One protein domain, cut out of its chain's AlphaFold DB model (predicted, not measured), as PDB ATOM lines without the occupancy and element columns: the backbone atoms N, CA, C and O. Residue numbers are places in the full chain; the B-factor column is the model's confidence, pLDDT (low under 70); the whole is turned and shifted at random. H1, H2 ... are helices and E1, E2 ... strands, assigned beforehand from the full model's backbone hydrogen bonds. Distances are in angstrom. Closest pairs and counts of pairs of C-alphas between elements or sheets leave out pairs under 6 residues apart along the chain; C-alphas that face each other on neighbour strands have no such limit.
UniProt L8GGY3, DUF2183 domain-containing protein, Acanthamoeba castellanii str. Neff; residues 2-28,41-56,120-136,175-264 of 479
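What this domain is: This is residues 2 to 28, 41 to 56, 120 to 136 and 175 to 264 of the 479 residues of the protein "DUF2183 domain-containing protein" of Acanthamoeba castellanii str. Neff (UniProt L8GGY3). One strongly twisted sheet of nine strands rolls into a flattened, barrel-like body that is not closed: edge strands E5 and E6 come near each other at the seam but are not neighbours. One long helix, H1, lies off the sheet beyond one end of the body, and its residues 2 to 21 stick out; a long loop, residues 221 to 235, lies at the far end. The 150 printed residues hold H1 and then E1 to E9 along the chain, a mixed class of helices and strands; the sheet is branched and mixed, with E2 and E9 parallel and the other pairs antiparallel. The whole is loose, with a radius of gyration of the C-alphas of 19.5 A and spans of 61 by 42 by 28 A.

Where its parts are: The longest strand is E3, residues 120 to 133, 40.7 A long, from C-alpha 120 at (43.197, -1.559, 47.247). E6 is residues 208 to 220, 34.7 A; E8 242 to 250, 25.6 A; E9 256 to 263, 22.3 A, with C-alpha 263 at (31.820, 9.891, 48.222). The shorter strands are E1, 43 to 46; E2, 49 to 54; E4, 184 to 188; E5, 194 to 198; and E7, 236 to 239. H1, residues 2 to 28, is 36.8 A long from C-alpha 2 at (-8.028, 22.440, 31.053), with a kink of 30 degrees near residue 13.

How they stand to each other: E3 has E6 on one side, N 123 to O 215 at 2.8 A, and E1 and E2 on the other, N 45 to O 130 at 3.0 A and N 52 to O 124 at 2.9 A. E1 runs on into E2 across a break of 2 residues, at 52 degrees. E2 and E9 are parallel, N 51 to O 262 at 2.8 A. E7, E8 and E9 form a meander, each strand the antiparallel neighbour of the one before: N 237 to O 244 and N 247 to O 259 are each 2.9 A. E4 and E7 lie on one side of E8, E9 on the other; N 186 and O 248 are 2.8 A apart. E4 and E5 form a hairpin, N 185 to O 197 at 2.9 A. The closest C-alphas of E5 and E6, Tyr 197 and Ile 213, are 7.6 A apart. H1 is not on the sheet; 22 of its 23 O i to N i+4 pairs are within hydrogen-bond range.

The domain as a whole: The farthest C-alphas, Ala 2 and Gly 230, are 65.7 A apart. C-alphas 28 and 41, 56 and 120, and 136 and 175 stand 20.5 A, 9.6 A and 8.7 A apart across three cuts. Of the links printed whole, E6 to E7 is long. Mean pLDDT of the printed part is 74.1; 44 residues are under 70, among them 2 to 28 and 220 to 231.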
ATOM      1  N   ALA A   2      -8.390  21.009  30.998       25.86
ATOM      2  CA  ALA A   2      -8.028  22.440  31.053       25.86
ATOM      3  C   ALA A   2      -6.847  22.748  32.008       25.86
ATOM      4  O   ALA A   2      -5.964  23.525  31.665       25.86
ATOM      5  N   TRP A   3      -6.775  22.036  33.141       35.81
ATOM      6  CA  TRP A   3      -5.667  22.065  34.112       35.81
ATOM      7  C   TRP A   3      -4.304  21.612  33.535       35.81
ATOM      8  O   TRP A   3      -3.278  22.231  33.793       35.81
ATOM      9  N   TYR A   4      -4.291  20.585  32.676       35.47
ATOM     10  CA  TYR A   4      -3.081  20.100  31.986       35.47
ATOM     11  C   TYR A   4      -2.687  21.027  30.825       35.47
ATOM     12  O   TYR A   4      -1.514  21.298  30.603       35.47
ATOM     13  N   VAL A   5      -3.684  21.567  30.118       33.47
ATOM     14  CA  VAL A   5      -3.491  22.489  28.991       33.47
ATOM     15  C   VAL A   5      -2.884  23.818  29.457       33.47
ATOM     16  O   VAL A   5      -2.011  24.330  28.773       33.47
ATOM     17  N   GLY A   6      -3.244  24.343  30.634       36.97
ATOM     18  CA  GLY A   6      -2.604  25.537  31.207       36.97
ATOM     19  C   GLY A   6      -1.120  25.338  31.553       36.97
ATOM     20  O   GLY A   6      -0.287  26.137  31.127       36.97
ATOM     21  N   ARG A   7      -0.782  24.233  32.243       46.41
ATOM     22  CA  ARG A   7       0.607  23.839  32.578       46.41
ATOM     23  C   ARG A   7       1.462  23.655  31.331       46.41
ATOM     24  O   ARG A   7       2.565  24.188  31.245       46.41
ATOM     25  N   VAL A   8       0.924  22.926  30.358       39.66
ATOM     26  CA  VAL A   8       1.598  22.655  29.092       39.66
ATOM     27  C   VAL A   8       1.718  23.932  28.271       39.66
ATOM     28  O   VAL A   8       2.774  24.148  27.726       39.66
ATOM     29  N   LEU A   9       0.741  24.840  28.221       38.78
ATOM     30  CA  LEU A   9       0.865  26.081  27.440       38.78
ATOM     31  C   LEU A   9       1.838  27.111  28.032       38.78
ATOM     32  O   LEU A   9       2.436  27.860  27.265       38.78
ATOM     33  N   ALA A  10       1.997  27.175  29.357       48.25
ATOM     34  CA  ALA A  10       2.964  28.071  29.997       48.25
ATOM     35  C   ALA A  10       4.398  27.550  29.834       48.25
ATOM     36  O   ALA A  10       5.267  28.281  29.357       48.25
ATOM     37  N   TRP A  11       4.616  26.258  30.112       47.88
ATOM     38  CA  TRP A  11       5.890  25.615  29.814       47.88
ATOM     39  C   TRP A  11       6.151  25.570  28.312       47.88
ATOM     40  O   TRP A  11       7.229  25.946  27.927       47.88
ATOM     41  N   LEU A  12       5.208  25.247  27.427       44.28
ATOM     42  CA  LEU A  12       5.395  25.352  25.967       44.28
ATOM     43  C   LEU A  12       5.635  26.792  25.507       44.28
ATOM     44  O   LEU A  12       6.258  26.987  24.472       44.28
ATOM     45  N   GLY A  13       5.142  27.792  26.238       50.97
ATOM     46  CA  GLY A  13       5.416  29.197  25.971       50.97
ATOM     47  C   GLY A  13       6.878  29.532  26.241       50.97
ATOM     48  O   GLY A  13       7.557  29.997  25.338       50.97
ATOM     49  N   LEU A  14       7.378  29.241  27.444       49.47
ATOM     50  CA  LEU A  14       8.776  29.484  27.821       49.47
ATOM     51  C   LEU A  14       9.736  28.501  27.138       49.47
ATOM     52  O   LEU A  14      10.752  28.891  26.589       49.47
ATOM     53  N   ALA A  15       9.393  27.222  27.123       49.38
ATOM     54  CA  ALA A  15      10.191  26.137  26.586       49.38
ATOM     55  C   ALA A  15      10.101  26.037  25.062       49.38
ATOM     56  O   ALA A  15      11.109  25.793  24.422       49.38
ATOM     57  N   GLY A  16       8.954  26.303  24.436       49.31
ATOM     58  CA  GLY A  16       8.895  26.466  22.978       49.31
ATOM     59  C   GLY A  16       9.680  27.687  22.497       49.31
ATOM     60  O   GLY A  16      10.155  27.695  21.369       49.31
ATOM     61  N   LEU A  17       9.869  28.685  23.360       51.88
ATOM     62  CA  LEU A  17      10.634  29.898  23.093       51.88
ATOM     63  C   LEU A  17      12.136  29.717  23.345       51.88
ATOM     64  O   LEU A  17      12.924  30.076  22.480       51.88
ATOM     65  N   VAL A  18      12.527  29.075  24.450       50.81
ATOM     66  CA  VAL A  18      13.907  28.616  24.695       50.81
ATOM     67  C   VAL A  18      14.334  27.634  23.606       50.81
ATOM     68  O   VAL A  18      15.416  27.775  23.054       50.81
ATOM     69  N   LEU A  19      13.464  26.698  23.214       46.88
ATOM     70  CA  LEU A  19      13.719  25.781  22.106       46.88
ATOM     71  C   LEU A  19      13.773  26.511  20.759       46.88
ATOM     72  O   LEU A  19      14.617  26.175  19.943       46.88
ATOM     73  N   ALA A  20      12.908  27.497  20.501       48.41
ATOM     74  CA  ALA A  20      12.973  28.278  19.266       48.41
ATOM     75  C   ALA A  20      14.267  29.094  19.180       48.41
ATOM     76  O   ALA A  20      14.868  29.134  18.115       48.41
ATOM     77  N   LEU A  21      14.718  29.694  20.283       49.91
ATOM     78  CA  LEU A  21      15.973  30.445  20.345       49.91
ATOM     79  C   LEU A  21      17.188  29.512  20.219       49.91
ATOM     80  O   LEU A  21      18.047  29.769  19.382       49.91
ATOM     81  N   ALA A  22      17.195  28.378  20.925       47.28
ATOM     82  CA  ALA A  22      18.243  27.360  20.824       47.28
ATOM     83  C   ALA A  22      18.316  26.711  19.426       47.28
ATOM     84  O   ALA A  22      19.399  26.538  18.875       47.28
ATOM     85  N   LEU A  23      17.174  26.387  18.800       44.59
ATOM     86  CA  LEU A  23      17.126  25.833  17.438       44.59
ATOM     87  C   LEU A  23      17.464  26.877  16.369       44.59
ATOM     88  O   LEU A  23      18.036  26.532  15.338       44.59
ATOM     89  N   GLN A  24      17.095  28.143  16.580       43.28
ATOM     90  CA  GLN A  24      17.412  29.224  15.652       43.28
ATOM     91  C   GLN A  24      18.896  29.599  15.709       43.28
ATOM     92  O   GLN A  24      19.445  29.963  14.675       43.28
ATOM     93  N   HIS A  25      19.548  29.456  16.865       44.38
ATOM     94  CA  HIS A  25      21.003  29.539  16.994       44.38
ATOM     95  C   HIS A  25      21.700  28.367  16.274       44.38
ATOM     96  O   HIS A  25      22.467  28.589  15.336       44.38
ATOM     97  N   ALA A  26      21.282  27.126  16.555       43.69
ATOM     98  CA  ALA A  26      21.819  25.926  15.901       43.69
ATOM     99  C   ALA A  26      21.668  25.932  14.362       43.69
ATOM    100  O   ALA A  26      22.552  25.465  13.645       43.69
ATOM    101  N   ALA A  27      20.569  26.483  13.830       37.19
ATOM    102  CA  ALA A  27      20.331  26.592  12.387       37.19
ATOM    103  C   ALA A  27      21.160  27.693  11.697       37.19
ATOM    104  O   ALA A  27      21.345  27.643  10.480       37.19
ATOM    105  N   VAL A  28      21.650  28.694  12.440       37.84
ATOM    106  CA  VAL A  28      22.538  29.743  11.906       37.84
ATOM    107  C   VAL A  28      23.986  29.241  11.813       37.84
ATOM    108  O   VAL A  28      24.704  29.657  10.906       37.84
ATOM    109  N   ASP A  41      38.972  30.077  24.181       58.16
ATOM    110  CA  ASP A  41      38.124  30.723  25.217       58.16
ATOM    111  C   ASP A  41      36.749  30.165  25.708       58.16
ATOM    112  O   ASP A  41      35.976  30.910  26.314       58.16
ATOM    113  N   GLU A  42      36.472  28.862  25.665       74.06
ATOM    114  CA  GLU A  42      35.218  28.274  26.214       74.06
ATOM    115  C   GLU A  42      35.091  28.245  27.762       74.06
ATOM    116  O   GLU A  42      36.057  27.973  28.484       74.06
ATOM    117  N   ASP A  43      33.872  28.442  28.279       79.12
ATOM    118  CA  ASP A  43      33.475  28.233  29.680       79.12
ATOM    119  C   ASP A  43      32.973  26.802  29.949       79.12
ATOM    120  O   ASP A  43      32.413  26.126  29.083       79.12
ATOM    121  N   VAL A  44      33.143  26.331  31.193       76.50
ATOM    122  CA  VAL A  44      32.672  25.006  31.628       76.50
ATOM    123  C   VAL A  44      31.895  25.093  32.939       76.50
ATOM    124  O   VAL A  44      32.405  25.562  33.955       76.50
ATOM    125  N   THR A  45      30.682  24.541  32.960       79.19
ATOM    126  CA  THR A  45      29.949  24.257  34.207       79.19
ATOM    127  C   THR A  45      30.095  22.779  34.566       79.19
ATOM    128  O   THR A  45      29.818  21.910  33.738       79.19
ATOM    129  N   LEU A  46      30.520  22.487  35.800       80.00
ATOM    130  CA  LEU A  46      30.635  21.132  36.351       80.00
ATOM    131  C   LEU A  46      29.564  20.912  37.420       80.00
ATOM    132  O   LEU A  46      29.420  21.728  38.329       80.00
ATOM    133  N   PHE A  47      28.844  19.795  37.328       78.88
ATOM    134  CA  PHE A  47      27.793  19.448  38.284       78.88
ATOM    135  C   PHE A  47      28.349  18.533  39.383       78.88
ATOM    136  O   PHE A  47      29.137  17.636  39.073       78.88
ATOM    137  N   PRO A  48      27.947  18.715  40.653       73.69
ATOM    138  CA  PRO A  48      28.261  17.798  41.732       73.69
ATOM    139  C   PRO A  48      27.664  16.425  41.463       73.69
ATOM    140  O   PRO A  48      26.452  16.277  41.285       73.69
ATOM    141  N   THR A  49      28.518  15.412  41.467       81.19
ATOM    142  CA  THR A  49      28.138  14.034  41.148       81.19
ATOM    143  C   THR A  49      28.343  13.100  42.337       81.19
ATOM    144  O   THR A  49      28.766  13.496  43.425       81.19
ATOM    145  N   ILE A  50      28.034  11.824  42.121       80.19
ATOM    146  CA  ILE A  50      28.247  10.752  43.085       80.19
ATOM    147  C   ILE A  50      29.530  10.006  42.740       80.19
ATOM    148  O   ILE A  50      29.783   9.654  41.584       80.19
ATOM    149  N   ALA A  51      30.307   9.724  43.776       77.62
ATOM    150  CA  ALA A  51      31.394   8.775  43.772       77.62
ATOM    151  C   ALA A  51      31.043   7.611  44.708       77.62
ATOM    152  O   ALA A  51      30.577   7.823  45.826       77.62
ATOM    153  N   ARG A  52      31.237   6.375  44.241       78.44
ATOM    154  CA  ARG A  52      30.917   5.158  45.004       78.44
ATOM    155  C   ARG A  52      32.074   4.178  45.001       78.44
ATOM    156  O   ARG A  52      32.780   4.085  43.998       78.44
ATOM    157  N   PHE A  53      32.230   3.404  46.065       76.19
ATOM    158  CA  PHE A  53      33.190   2.308  46.065       76.19
ATOM    159  C   PHE A  53      32.810   1.246  45.028       76.19
ATOM    160  O   PHE A  53      31.634   0.989  44.767       76.19
ATOM    161  N   VAL A  54      33.814   0.645  44.396       72.19
ATOM    162  CA  VAL A  54      33.626  -0.468  43.466       72.19
ATOM    163  C   VAL A  54      34.533  -1.609  43.879       72.19
ATOM    164  O   VAL A  54      35.746  -1.445  43.969       72.19
ATOM    165  N   TYR A  55      33.934  -2.782  44.072       54.19
ATOM    166  CA  TYR A  55      34.678  -4.027  44.141       54.19
ATOM    167  C   TYR A  55      34.992  -4.483  42.715       54.19
ATOM    168  O   TYR A  55      34.101  -4.939  41.994       54.19
ATOM    169  N   ASP A  56      36.240  -4.319  42.288       45.16
ATOM    170  CA  ASP A  56      36.709  -4.829  41.003       45.16
ATOM    171  C   ASP A  56      37.874  -5.805  41.213       45.16
ATOM    172  O   ASP A  56      39.020  -5.378  41.355       45.16
ATOM    173  N   ARG A 120      43.347  -2.909  47.794       74.12
ATOM    174  CA  ARG A 120      43.197  -1.559  47.247       74.12
ATOM    175  C   ARG A 120      41.723  -1.206  47.123       74.12
ATOM    176  O   ARG A 120      40.898  -2.030  46.730       74.12
ATOM    177  N   LEU A 121      41.419   0.050  47.407       76.69
ATOM    178  CA  LEU A 121      40.090   0.618  47.296       76.69
ATOM    179  C   LEU A 121      39.980   1.409  45.999       76.69
ATOM    180  O   LEU A 121      40.801   2.280  45.700       76.69
ATOM    181  N   PHE A 122      38.920   1.130  45.250       84.81
ATOM    182  CA  PHE A 122      38.579   1.867  44.045       84.81
ATOM    183  C   PHE A 122      37.249   2.572  44.223       84.81
ATOM    184  O   PHE A 122      36.302   2.027  44.792       84.81
ATOM    185  N   VAL A 123      37.171   3.782  43.685       84.88
ATOM    186  CA  VAL A 123      35.960   4.589  43.667       84.88
ATOM    187  C   VAL A 123      35.612   4.917  42.227       84.88
ATOM    188  O   VAL A 123      36.441   5.405  41.467       84.88
ATOM    189  N   ARG A 124      34.366   4.671  41.835       88.62
ATOM    190  CA  ARG A 124      33.810   5.147  40.575       88.62
ATOM    191  C   ARG A 124      33.175   6.509  40.806       88.62
ATOM    192  O   ARG A 124      32.135   6.587  41.454       88.62
ATOM    193  N   ALA A 125      33.809   7.547  40.279       87.56
ATOM    194  CA  ALA A 125      33.339   8.922  40.300       87.56
ATOM    195  C   ALA A 125      32.621   9.250  38.988       87.56
ATOM    196  O   ALA A 125      33.203   9.136  37.905       87.56
ATOM    197  N   GLY A 126      31.357   9.658  39.081       87.06
ATOM    198  CA  GLY A 126      30.660  10.239  37.941       87.06
ATOM    199  C   GLY A 126      31.233  11.609  37.609       87.06
ATOM    200  O   GLY A 126      31.592  12.361  38.504       87.06
ATOM    201  N   ILE A 127      31.296  11.959  36.335       88.75
ATOM    202  CA  ILE A 127      31.668  13.294  35.876       88.75
ATOM    203  C   ILE A 127      30.570  13.771  34.952       88.75
ATOM    204  O   ILE A 127      30.224  13.073  34.004       88.75
ATOM    205  N   HIS A 128      30.059  14.967  35.210       89.25
ATOM    206  CA  HIS A 128      29.067  15.612  34.365       89.25
ATOM    207  C   HIS A 128      29.367  17.102  34.268       89.25
ATOM    208  O   HIS A 128      29.697  17.753  35.264       89.25
ATOM    209  N   GLY A 129      29.255  17.641  33.061       87.88
ATOM    210  CA  GLY A 129      29.391  19.066  32.813       87.88
ATOM    211  C   GLY A 129      28.827  19.487  31.464       87.88
ATOM    212  O   GLY A 129      28.285  18.671  30.711       87.88
ATOM    213  N   CYS A 130      28.939  20.781  31.188       87.12
ATOM    214  CA  CYS A 130      28.578  21.400  29.920       87.12
ATOM    215  C   CYS A 130      29.633  22.439  29.528       87.12
ATOM    216  O   CYS A 130      30.121  23.161  30.400       87.12
ATOM    217  N   ILE A 131      29.977  22.473  28.242       86.44
ATOM    218  CA  ILE A 131      30.918  23.411  27.626       86.44
ATOM    219  C   ILE A 131      30.121  24.400  26.784       86.44
ATOM    220  O   ILE A 131      29.267  23.983  25.997       86.44
ATOM    221  N   TYR A 132      30.393  25.685  26.950       83.69
ATOM    222  CA  TYR A 132      29.708  26.735  26.213       83.69
ATOM    223  C   TYR A 132      30.561  27.999  26.111       83.69
ATOM    224  O   TYR A 132      31.480  28.201  26.899       83.69
ATOM    225  N   GLU A 133      30.211  28.887  25.192       80.69
ATOM    226  CA  GLU A 133      30.717  30.253  25.133       80.69
ATOM    227  C   GLU A 133      29.616  31.232  25.555       80.69
ATOM    228  O   GLU A 133      28.456  31.141  25.133       80.69
ATOM    229  N   GLU A 134      29.959  32.185  26.424       70.75
ATOM    230  CA  GLU A 134      29.050  33.282  26.742       70.75
ATOM    231  C   GLU A 134      28.958  34.239  25.545       70.75
ATOM    232  O   GLU A 134      29.804  35.112  25.348       70.75
ATOM    233  N   GLU A 135      27.895  34.116  24.746       63.09
ATOM    234  CA  GLU A 135      27.609  35.102  23.709       63.09
ATOM    235  C   GLU A 135      27.147  36.426  24.332       63.09
ATOM    236  O   GLU A 135      26.006  36.592  24.772       63.09
ATOM    237  N   ALA A 136      28.029  37.422  24.321       54.69
ATOM    238  CA  ALA A 136      27.681  38.802  24.633       54.69
ATOM    239  C   ALA A 136      27.669  39.647  23.351       54.69
ATOM    240  O   ALA A 136      28.689  39.796  22.680       54.69
ATOM    241  N   VAL A 175      23.625  30.897  25.643       74.38
ATOM    242  CA  VAL A 175      25.032  30.540  25.433       74.38
ATOM    243  C   VAL A 175      25.190  29.703  24.166       74.38
ATOM    244  O   VAL A 175      24.303  28.897  23.850       74.38
ATOM    245  N   ASP A 176      26.319  29.858  23.474       75.12
ATOM    246  CA  ASP A 176      26.687  28.957  22.379       75.12
ATOM    247  C   ASP A 176      27.208  27.653  22.984       75.12
ATOM    248  O   ASP A 176      28.120  27.673  23.803       75.12
ATOM    249  N   ASN A 177      26.583  26.518  22.676       79.88
ATOM    250  CA  ASN A 177      26.954  25.254  23.312       79.88
ATOM    251  C   ASN A 177      27.978  24.506  22.455       79.88
ATOM    252  O   ASN A 177      27.702  24.141  21.314       79.88
ATOM    253  N   GLU A 178      29.110  24.149  23.053       81.62
ATOM    254  CA  GLU A 178      30.286  23.699  22.310       81.62
ATOM    255  C   GLU A 178      30.428  22.173  22.275       81.62
ATOM    256  O   GLU A 178      30.911  21.498  23.196       81.62
ATOM    257  N   GLY A 179      29.983  21.591  21.163       84.38
ATOM    258  CA  GLY A 179      29.997  20.149  20.951       84.38
ATOM    259  C   GLY A 179      31.282  19.580  20.352       84.38
ATOM    260  O   GLY A 179      32.137  20.276  19.813       84.38
ATOM    261  N   SER A 180      31.393  18.248  20.377       85.88
ATOM    262  CA  SER A 180      32.513  17.489  19.797       85.88
ATOM    263  C   SER A 180      33.893  17.813  20.391       85.88
ATOM    264  O   SER A 180      34.923  17.540  19.769       85.88
ATOM    265  N   LYS A 181      33.936  18.341  21.617       84.50
ATOM    266  CA  LYS A 181      35.169  18.701  22.324       84.50
ATOM    267  C   LYS A 181      35.667  17.524  23.161       84.50
ATOM    268  O   LYS A 181      34.893  16.698  23.647       84.50
ATOM    269  N   ARG A 182      36.987  17.423  23.336       87.88
ATOM    270  CA  ARG A 182      37.611  16.399  24.188       87.88
ATOM    271  C   ARG A 182      37.928  16.998  25.549       87.88
ATOM    272  O   ARG A 182      38.806  17.845  25.653       87.88
ATOM    273  N   VAL A 183      37.278  16.490  26.588       88.75
ATOM    274  CA  VAL A 183      37.496  16.943  27.966       88.75
ATOM    275  C   VAL A 183      38.537  16.062  28.650       88.75
ATOM    276  O   VAL A 183      38.550  14.843  28.480       88.75
ATOM    277  N   THR A 184      39.430  16.681  29.421       90.75
ATOM    278  CA  THR A 184      40.333  15.982  30.343       90.75
ATOM    279  C   THR A 184      40.099  16.503  31.746       90.75
ATOM    280  O   THR A 184      40.180  17.708  31.978       90.75
ATOM    281  N   VAL A 185      39.836  15.585  32.667       91.62
ATOM    282  CA  VAL A 185      39.640  15.881  34.083       91.62
ATOM    283  C   VAL A 185      40.939  15.628  34.835       91.62
ATOM    284  O   VAL A 185      41.649  14.652  34.576       91.62
ATOM    285  N   TYR A 186      41.244  16.515  35.772       92.62
ATOM    286  CA  TYR A 186      42.421  16.461  36.619       92.62
ATOM    287  C   TYR A 186      42.002  16.268  38.075       92.62
ATOM    288  O   TYR A 186      41.172  17.019  38.589       92.62
ATOM    289  N   PHE A 187      42.600  15.285  38.745       91.62
ATOM    290  CA  PHE A 187      42.391  15.019  40.168       91.62
ATOM    291  C   PHE A 187      43.655  15.383  40.945       91.62
ATOM    292  O   PHE A 187      44.705  14.794  40.667       91.62
ATOM    293  N   PRO A 188      43.593  16.330  41.898       91.94
ATOM    294  CA  PRO A 188      44.682  16.575  42.835       91.94
ATOM    295  C   PRO A 188      45.000  15.317  43.642       91.94
ATOM    296  O   PRO A 188      44.089  14.658  44.148       91.94
ATOM    297  N   LEU A 189      46.289  15.002  43.763       89.94
ATOM    298  CA  LEU A 189      46.791  13.862  44.523       89.94
ATOM    299  C   LEU A 189      47.478  14.317  45.815       89.94
ATOM    300  O   LEU A 189      48.039  15.411  45.893       89.94
ATOM    301  N   THR A 190      47.490  13.443  46.817       87.12
ATOM    302  CA  THR A 190      48.112  13.660  48.138       87.12
ATOM    303  C   THR A 190      49.600  14.014  48.082       87.12
ATOM    304  O   THR A 190      50.099  14.744  48.935       87.12
ATOM    305  N   ASN A 191      50.315  13.565  47.048       84.25
ATOM    306  CA  ASN A 191      51.736  13.857  46.834       84.25
ATOM    307  C   ASN A 191      52.004  15.212  46.134       84.25
ATOM    308  O   ASN A 191      53.138  15.489  45.745       84.25
ATOM    309  N   GLY A 192      50.971  16.039  45.933       85.94
ATOM    310  CA  GLY A 192      51.063  17.349  45.281       85.94
ATOM    311  C   GLY A 192      51.064  17.312  43.749       85.94
ATOM    312  O   GLY A 192      51.139  18.366  43.119       85.94
ATOM    313  N   SER A 193      50.978  16.127  43.137       89.06
ATOM    314  CA  SER A 193      50.796  15.978  41.689       89.06
ATOM    315  C   SER A 193      49.312  15.867  41.304       89.06
ATOM    316  O   SER A 193      48.429  15.995  42.150       89.06
ATOM    317  N   PHE A 194      49.026  15.654  40.016       89.50
ATOM    318  CA  PHE A 194      47.661  15.502  39.506       89.50
ATOM    319  C   PHE A 194      47.548  14.260  38.623       89.50
ATOM    320  O   PHE A 194      48.372  14.058  37.726       89.50
ATOM    321  N   ALA A 195      46.493  13.469  38.819       88.44
ATOM    322  CA  ALA A 195      46.117  12.412  37.888       88.44
ATOM    323  C   ALA A 195      45.270  12.987  36.746       88.44
ATOM    324  O   ALA A 195      44.425  13.854  36.964       88.44
ATOM    325  N   ARG A 196      45.512  12.512  35.519       91.38
ATOM    326  CA  ARG A 196      44.889  13.019  34.286       91.38
ATOM    327  C   ARG A 196      43.998  11.951  33.672       91.38
ATOM    328  O   ARG A 196      44.492  10.877  33.336       91.38
ATOM    329  N   TYR A 197      42.733  12.284  33.449       89.38
ATOM    330  CA  TYR A 197      41.734  11.374  32.897       89.38
ATOM    331  C   TYR A 197      41.033  12.016  31.696       89.38
ATOM    332  O   TYR A 197      40.121  12.828  31.874       89.38
ATOM    333  N   PRO A 198      41.462  11.708  30.459       88.88
ATOM    334  CA  PRO A 198      40.702  12.092  29.279       88.88
ATOM    335  C   PRO A 198      39.377  11.326  29.267       88.88
ATOM    336  O   PRO A 198      39.374  10.106  29.438       88.88
ATOM    337  N   LEU A 199      38.267  12.030  29.051       88.25
ATOM    338  CA  LEU A 199      36.961  11.385  28.965       88.25
ATOM    339  C   LEU A 199      36.899  10.458  27.742       88.25
ATOM    340  O   LEU A 199      37.485  10.721  26.685       88.25
ATOM    341  N   SER A 200      36.177   9.354  27.904       87.25
ATOM    342  CA  SER A 200      35.982   8.287  26.924       87.25
ATOM    343  C   SER A 200      35.201   8.749  25.692       87.25
ATOM    344  O   SER A 200      35.368   8.188  24.605       87.25
ATOM    345  N   ARG A 201      34.371   9.786  25.843       87.69
ATOM    346  CA  ARG A 201      33.531  10.366  24.791       87.69
ATOM    347  C   ARG A 201      33.808  11.858  24.634       87.69
ATOM    348  O   ARG A 201      34.246  12.528  25.565       87.69
ATOM    349  N   LEU A 202      33.560  12.359  23.425       88.19
ATOM    350  CA  LEU A 202      33.515  13.797  23.166       88.19
ATOM    351  C   LEU A 202      32.229  14.393  23.756       88.19
ATOM    352  O   LEU A 202      31.258  13.655  23.949       88.19
ATOM    353  N   SER A 203      32.212  15.708  23.995       85.75
ATOM    354  CA  SER A 203      30.971  16.415  24.320       85.75
ATOM    355  C   SER A 203      29.938  16.217  23.206       85.75
ATOM    356  O   SER A 203      30.265  16.151  22.015       85.75
ATOM    357  N   ALA A 204      28.678  16.077  23.599       82.69
ATOM    358  CA  ALA A 204      27.545  16.044  22.690       82.69
ATOM    359  C   ALA A 204      27.387  17.398  21.983       82.69
ATOM    360  O   ALA A 204      27.959  18.398  22.398       82.69
ATOM    361  N   THR A 205      26.589  17.448  20.915       77.56
ATOM    362  CA  THR A 205      26.374  18.668  20.108       77.56
ATOM    363  C   THR A 205      25.797  19.845  20.891       77.56
ATOM    364  O   THR A 205      25.803  20.957  20.394       77.56
ATOM    365  N   ASN A 206      25.281  19.602  22.091       72.06
ATOM    366  CA  ASN A 206      24.750  20.605  23.002       72.06
ATOM    367  C   ASN A 206      25.722  20.920  24.156       72.06
ATOM    368  O   ASN A 206      25.268  21.255  25.245       72.06
ATOM    369  N   GLY A 207      27.028  20.714  23.976       81.44
ATOM    370  CA  GLY A 207      28.049  21.042  24.977       81.44
ATOM    371  C   GLY A 207      28.188  20.049  26.133       81.44
ATOM    372  O   GLY A 207      29.226  20.005  26.795       81.44
ATOM    373  N   HIS A 208      27.187  19.203  26.379       84.69
ATOM    374  CA  HIS A 208      27.195  18.294  27.522       84.69
ATOM    375  C   HIS A 208      28.181  17.138  27.376       84.69
ATOM    376  O   HIS A 208      28.303  16.518  26.320       84.69
ATOM    377  N   PHE A 209      28.804  16.761  28.486       88.31
ATOM    378  CA  PHE A 209      29.601  15.547  28.598       88.31
ATOM    379  C   PHE A 209      29.286  14.824  29.903       88.31
ATOM    380  O   PHE A 209      29.087  15.451  30.942       88.31
ATOM    381  N   GLU A 210      29.268  13.497  29.847       88.44
ATOM    382  CA  GLU A 210      29.097  12.635  31.011       88.44
ATOM    383  C   GLU A 210      30.018  11.421  30.882       88.44
ATOM    384  O   GLU A 210      30.129  10.832  29.801       88.44
ATOM    385  N   ASP A 211      30.686  11.052  31.973       88.38
ATOM    386  CA  ASP A 211      31.527   9.860  32.036       88.38
ATOM    387  C   ASP A 211      31.622   9.290  33.459       88.38
ATOM    388  O   ASP A 211      31.190   9.905  34.432       88.38
ATOM    389  N   GLN A 212      32.200   8.099  33.587       88.12
ATOM    390  CA  GLN A 212      32.455   7.424  34.856       88.12
ATOM    391  C   GLN A 212      33.939   7.076  34.951       88.12
ATOM    392  O   GLN A 212      34.446   6.254  34.188       88.12
ATOM    393  N   ILE A 213      34.634   7.677  35.914       87.88
ATOM    394  CA  ILE A 213      36.069   7.483  36.125       87.88
ATOM    395  C   ILE A 213      36.277   6.554  37.315       87.88
ATOM    396  O   ILE A 213      35.719   6.777  38.385       87.88
ATOM    397  N   VAL A 214      37.099   5.519  37.142       89.12
ATOM    398  CA  VAL A 214      37.540   4.661  38.248       89.12
ATOM    399  C   VAL A 214      38.854   5.205  38.795       89.12
ATOM    400  O   VAL A 214      39.856   5.294  38.083       89.12
ATOM    401  N   LEU A 215      38.824   5.589  40.063       86.19
ATOM    402  CA  LEU A 215      39.924   6.171  40.808       86.19
ATOM    403  C   LEU A 215      40.443   5.154  41.816       86.19
ATOM    404  O   LEU A 215      39.673   4.591  42.589       86.19
ATOM    405  N   ASP A 216      41.753   4.953  41.821       86.38
ATOM    406  CA  ASP A 216      42.451   4.259  42.895       86.38
ATOM    407  C   ASP A 216      42.577   5.223  44.075       86.38
ATOM    408  O   ASP A 216      43.267   6.238  43.971       86.38
ATOM    409  N   VAL A 217      41.872   4.942  45.170       83.50
ATOM    410  CA  VAL A 217      41.885   5.791  46.369       83.50
ATOM    411  C   VAL A 217      42.811   5.247  47.450       83.50
ATOM    412  O   VAL A 217      42.763   5.722  48.581       83.50
ATOM    413  N   GLY A 218      43.705   4.322  47.102       78.81
ATOM    414  CA  GLY A 218      44.732   3.797  47.988       78.81
ATOM    415  C   GLY A 218      44.317   2.520  48.698       78.81
ATOM    416  O   GLY A 218      43.569   1.698  48.176       78.81
ATOM    417  N   CYS A 219      44.868   2.340  49.888       70.50
ATOM    418  CA  CYS A 219      44.733   1.125  50.670       70.50
ATOM    419  C   CYS A 219      43.612   1.207  51.704       70.50
ATOM    420  O   CYS A 219      43.448   2.249  52.342       70.50
ATOM    421  N   ALA A 220      42.890   0.101  51.911       63.84
ATOM    422  CA  ALA A 220      41.996  -0.036  53.055       63.84
ATOM    423  C   ALA A 220      42.815  -0.019  54.358       63.84
ATOM    424  O   ALA A 220      43.463  -1.004  54.711       63.84
ATOM    425  N   GLY A 221      42.823   1.114  55.063       57.06
ATOM    426  CA  GLY A 221      43.404   1.208  56.402       57.06
ATOM    427  C   GLY A 221      42.528   0.536  57.466       57.06
ATOM    428  O   GLY A 221      41.348   0.251  57.247       57.06
ATOM    429  N   SER A 222      43.077   0.338  58.668       43.69
ATOM    430  CA  SER A 222      42.262   0.073  59.859       43.69
ATOM    431  C   SER A 222      41.322   1.265  60.085       43.69
ATOM    432  O   SER A 222      41.806   2.385  60.210       43.69
ATOM    433  N   GLU A 223      40.007   1.024  60.116       43.19
ATOM    434  CA  GLU A 223      38.934   2.039  60.239       43.19
ATOM    435  C   GLU A 223      38.610   2.855  58.967       43.19
ATOM    436  O   GLU A 223      37.999   3.918  59.050       43.19
ATOM    437  N   GLY A 224      38.961   2.366  57.768       46.78
ATOM    438  CA  GLY A 224      38.494   2.972  56.507       46.78
ATOM    439  C   GLY A 224      39.159   4.308  56.155       46.78
ATOM    440  O   GLY A 224      38.676   5.038  55.287       46.78
ATOM    441  N   GLN A 225      40.272   4.637  56.818       52.19
ATOM    442  CA  GLN A 225      41.105   5.776  56.450       52.19
ATOM    443  C   GLN A 225      41.971   5.440  55.234       52.19
ATOM    444  O   GLN A 225      42.589   4.377  55.160       52.19
ATOM    445  N   GLN A 226      42.010   6.375  54.283       59.59
ATOM    446  CA  GLN A 226      42.876   6.327  53.112       59.59
ATOM    447  C   GLN A 226      44.340   6.297  53.563       59.59
ATOM    448  O   GLN A 226      44.827   7.248  54.176       59.59
ATOM    449  N   GLN A 227      45.051   5.215  53.243       61.12
ATOM    450  CA  GLN A 227      46.491   5.139  53.454       61.12
ATOM    451  C   GLN A 227      47.203   5.394  52.122       61.12
ATOM    452  O   GLN A 227      47.080   4.602  51.184       61.12
ATOM    453  N   ASP A 228      47.907   6.527  52.030       64.69
ATOM    454  CA  ASP A 228      48.770   6.834  50.888       64.69
ATOM    455  C   ASP A 228      50.021   5.952  50.968       64.69
ATOM    456  O   ASP A 228      50.843   6.081  51.877       64.69
ATOM    457  N   ASP A 229      50.149   5.029  50.021       64.56
ATOM    458  CA  ASP A 229      51.282   4.111  49.886       64.56
ATOM    459  C   ASP A 229      52.474   4.748  49.144       64.56
ATOM    460  O   ASP A 229      53.420   4.059  48.755       64.56
ATOM    461  N   GLY A 230      52.431   6.067  48.930       63.81
ATOM    462  CA  GLY A 230      53.451   6.837  48.228       63.81
ATOM    463  C   GLY A 230      53.234   6.909  46.716       63.81
ATOM    464  O   GLY A 230      54.021   7.563  46.028       63.81
ATOM    465  N   ARG A 231      52.176   6.282  46.176       67.50
ATOM    466  CA  ARG A 231      51.808   6.397  44.751       67.50
ATOM    467  C   ARG A 231      51.071   7.704  44.437       67.50
ATOM    468  O   ARG A 231      51.038   8.097  43.272       67.50
ATOM    469  N   GLY A 232      50.564   8.405  45.455       77.94
ATOM    470  CA  GLY A 232      49.729   9.591  45.294       77.94
ATOM    471  C   GLY A 232      48.307   9.204  44.911       77.94
ATOM    472  O   GLY A 232      48.051   8.748  43.800       77.94
ATOM    473  N   VAL A 233      47.381   9.410  45.835       85.94
ATOM    474  CA  VAL A 233      45.963   9.053  45.694       85.94
ATOM    475  C   VAL A 233      45.109  10.323  45.655       85.94
ATOM    476  O   VAL A 233      45.574  11.361  46.132       85.94
ATOM    477  N   PRO A 234      43.898  10.305  45.061       88.06
ATOM    478  CA  PRO A 234      43.028  11.474  45.026       88.06
ATOM    479  C   PRO A 234      42.783  12.028  46.424       88.06
ATOM    480  O   PRO A 234      42.507  11.267  47.353       88.06
ATOM    481  N   VAL A 235      42.865  13.352  46.551       87.94
ATOM    482  CA  VAL A 235      42.566  14.045  47.806       87.94
ATOM    483  C   VAL A 235      41.072  13.912  48.105       87.94
ATOM    484  O   VAL A 235      40.232  14.422  47.358       87.94
ATOM    485  N   ILE A 236      40.759  13.231  49.208       88.50
ATOM    486  CA  ILE A 236      39.418  13.159  49.789       88.50
ATOM    487  C   ILE A 236      39.345  14.192  50.912       88.50
ATOM    488  O   ILE A 236      40.184  14.207  51.809       88.50
ATOM    489  N   GLU A 237      38.348  15.068  50.851       88.56
ATOM    490  CA  GLU A 237      38.159  16.145  51.820       88.56
ATOM    491  C   GLU A 237      36.866  15.952  52.595       88.56
ATOM    492  O   GLU A 237      35.834  15.645  51.996       88.56
ATOM    493  N   ASP A 238      36.909  16.226  53.896       87.12
ATOM    494  CA  ASP A 238      35.703  16.446  54.684       87.12
ATOM    495  C   ASP A 238      35.159  17.853  54.406       87.12
ATOM    496  O   ASP A 238      35.851  18.865  54.552       87.12
ATOM    497  N   PHE A 239      33.899  17.925  53.997       84.06
ATOM    498  CA  PHE A 239      33.181  19.159  53.740       84.06
ATOM    499  C   PHE A 239      31.746  19.013  54.225       84.06
ATOM    500  O   PHE A 239      30.992  18.200  53.701       84.06
ATOM    501  N   ASP A 240      31.380  19.798  55.240       81.19
ATOM    502  CA  ASP A 240      30.023  19.804  55.791       81.19
ATOM    503  C   ASP A 240      29.547  18.391  56.217       81.19
ATOM    504  O   ASP A 240      28.421  17.971  55.964       81.19
ATOM    505  N   GLY A 241      30.445  17.609  56.831       79.44
ATOM    506  CA  GLY A 241      30.176  16.225  57.251       79.44
ATOM    507  C   GLY A 241      30.115  15.197  56.113       79.44
ATOM    508  O   GLY A 241      29.841  14.028  56.374       79.44
ATOM    509  N   LEU A 242      30.378  15.609  54.869       84.81
ATOM    510  CA  LEU A 242      30.461  14.747  53.693       84.81
ATOM    511  C   LEU A 242      31.915  14.560  53.267       84.81
ATOM    512  O   LEU A 242      32.712  15.494  53.329       84.81
ATOM    513  N   LYS A 243      32.243  13.383  52.737       88.88
ATOM    514  CA  LYS A 243      33.506  13.166  52.023       88.88
ATOM    515  C   LYS A 243      33.323  13.571  50.565       88.88
ATOM    516  O   LYS A 243      32.371  13.132  49.919       88.88
ATOM    517  N   ARG A 244      34.237  14.362  50.006       90.25
ATOM    518  CA  ARG A 244      34.224  14.713  48.577       90.25
ATOM    519  C   ARG A 244      35.592  14.579  47.925       90.25
ATOM    520  O   ARG A 244      36.615  14.867  48.537       90.25
ATOM    521  N   ILE A 245      35.589  14.200  46.653       90.94
ATOM    522  CA  ILE A 245      36.765  14.183  45.782       90.94
ATOM    523  C   ILE A 245      36.664  15.396  44.863       90.94
ATOM    524  O   ILE A 245      35.713  15.502  44.086       90.94
ATOM    525  N   ARG A 246      37.628  16.316  44.942       91.75
ATOM    526  CA  ARG A 246      37.679  17.472  44.037       91.75
ATOM    527  C   ARG A 246      38.374  17.115  42.734       91.75
ATOM    528  O   ARG A 246      39.346  16.364  42.715       91.75
ATOM    529  N   TYR A 247      37.912  17.725  41.658       92.06
ATOM    530  CA  TYR A 247      38.553  17.659  40.357       92.06
ATOM    531  C   TYR A 247      38.425  18.993  39.640       92.06
ATOM    532  O   TYR A 247      37.684  19.884  40.059       92.06
ATOM    533  N   PHE A 248      39.170  19.151  38.557       92.31
ATOM    534  CA  PHE A 248      39.037  20.316  37.704       92.31
ATOM    535  C   PHE A 248      39.225  19.974  36.234       92.31
ATOM    536  O   PHE A 248      39.833  18.963  35.875       92.31
ATOM    537  N   VAL A 249      38.701  20.846  35.386       90.25
ATOM    538  CA  VAL A 249      38.950  20.879  33.949       90.25
ATOM    539  C   VAL A 249      39.740  22.146  33.648       90.25
ATOM    540  O   VAL A 249      39.509  23.189  34.258       90.25
ATOM    541  N   LEU A 250      40.694  22.037  32.727       85.81
ATOM    542  CA  LEU A 250      41.420  23.181  32.188       85.81
ATOM    543  C   LEU A 250      40.855  23.516  30.812       85.81
ATOM    544  O   LEU A 250      40.767  22.622  29.964       85.81
ATOM    545  N   SER A 251      40.516  24.780  30.589       80.75
ATOM    546  CA  SER A 251      40.342  25.299  29.233       80.75
ATOM    547  C   SER A 251      41.699  25.478  28.553       80.75
ATOM    548  O   SER A 251      42.762  25.413  29.181       80.75
ATOM    549  N   GLN A 252      41.679  25.721  27.243       70.88
ATOM    550  CA  GLN A 252      42.908  25.965  26.489       70.88
ATOM    551  C   GLN A 252      43.625  27.265  26.878       70.88
ATOM    552  O   GLN A 252      44.852  27.322  26.798       70.88
ATOM    553  N   ASP A 253      42.894  28.278  27.348       75.88
ATOM    554  CA  ASP A 253      43.442  29.541  27.857       75.88
ATOM    555  C   ASP A 253      43.885  29.461  29.334       75.88
ATOM    556  O   ASP A 253      44.210  30.471  29.956       75.88
ATOM    557  N   ASN A 254      43.981  28.243  29.884       78.69
ATOM    558  CA  ASN A 254      44.401  27.926  31.254       78.69
ATOM    559  C   ASN A 254      43.456  28.409  32.368       78.69
ATOM    560  O   ASN A 254      43.862  28.433  33.536       78.69
ATOM    561  N   ARG A 255      42.194  28.742  32.068       86.00
ATOM    562  CA  ARG A 255      41.184  28.853  33.127       86.00
ATOM    563  C   ARG A 255      40.910  27.474  33.710       86.00
ATOM    564  O   ARG A 255      41.019  26.442  33.046       86.00
ATOM    565  N   THR A 256      40.602  27.465  34.999       87.88
ATOM    566  CA  THR A 256      40.346  26.244  35.757       87.88
ATOM    567  C   THR A 256      38.903  26.244  36.224       87.88
ATOM    568  O   THR A 256      38.472  27.170  36.906       87.88
ATOM    569  N   PHE A 257      38.181  25.182  35.887       90.00
ATOM    570  CA  PHE A 257      36.799  24.973  36.299       90.00
ATOM    571  C   PHE A 257      36.765  23.824  37.291       90.00
ATOM    572  O   PHE A 257      37.199  22.716  36.976       90.00
ATOM    573  N   HIS A 258      36.291  24.092  38.504       90.62
ATOM    574  CA  HIS A 258      36.317  23.133  39.604       90.62
ATOM    575  C   HIS A 258      34.994  22.381  39.721       90.62
ATOM    576  O   HIS A 258      33.920  22.968  39.632       90.62
ATOM    577  N   GLY A 259      35.091  21.079  39.961       89.81
ATOM    578  CA  GLY A 259      33.973  20.200  40.269       89.81
ATOM    579  C   GLY A 259      34.304  19.316  41.464       89.81
ATOM    580  O   GLY A 259      35.440  19.278  41.953       89.81
ATOM    581  N   HIS A 260      33.298  18.615  41.964       90.38
ATOM    582  CA  HIS A 260      33.484  17.658  43.042       90.38
ATOM    583  C   HIS A 260      32.481  16.513  42.935       90.38
ATOM    584  O   HIS A 260      31.371  16.686  42.439       90.38
ATOM    585  N   SER A 261      32.876  15.348  43.438       91.38
ATOM    586  CA  SER A 261      31.983  14.209  43.625       91.38
ATOM    587  C   SER A 261      31.881  13.886  45.105       91.38
ATOM    588  O   SER A 261      32.908  13.773  45.777       91.38
ATOM    589  N   PHE A 262      30.664  13.702  45.611       91.00
ATOM    590  CA  PHE A 262      30.453  13.213  46.970       91.00
ATOM    591  C   PHE A 262      30.720  11.716  47.022       91.00
ATOM    592  O   PHE A 262      30.139  10.958  46.246       91.00
ATOM    593  N   LEU A 263      31.601  11.297  47.924       89.88
ATOM    594  CA  LEU A 263      31.820   9.891  48.222       89.88
ATOM    595  C   LEU A 263      30.694   9.421  49.140       89.88
ATOM    596  O   LEU A 263      30.662   9.762  50.322       89.88
ATOM    597  N   VAL A 264      29.761   8.664  48.571       89.38
ATOM    598  CA  VAL A 264      28.585   8.161  49.284       89.38
ATOM    599  C   VAL A 264      28.856   6.731  49.742       89.38
ATOM    600  O   VAL A 264      29.155   5.857  48.927       89.38
TER     601      VAL A 264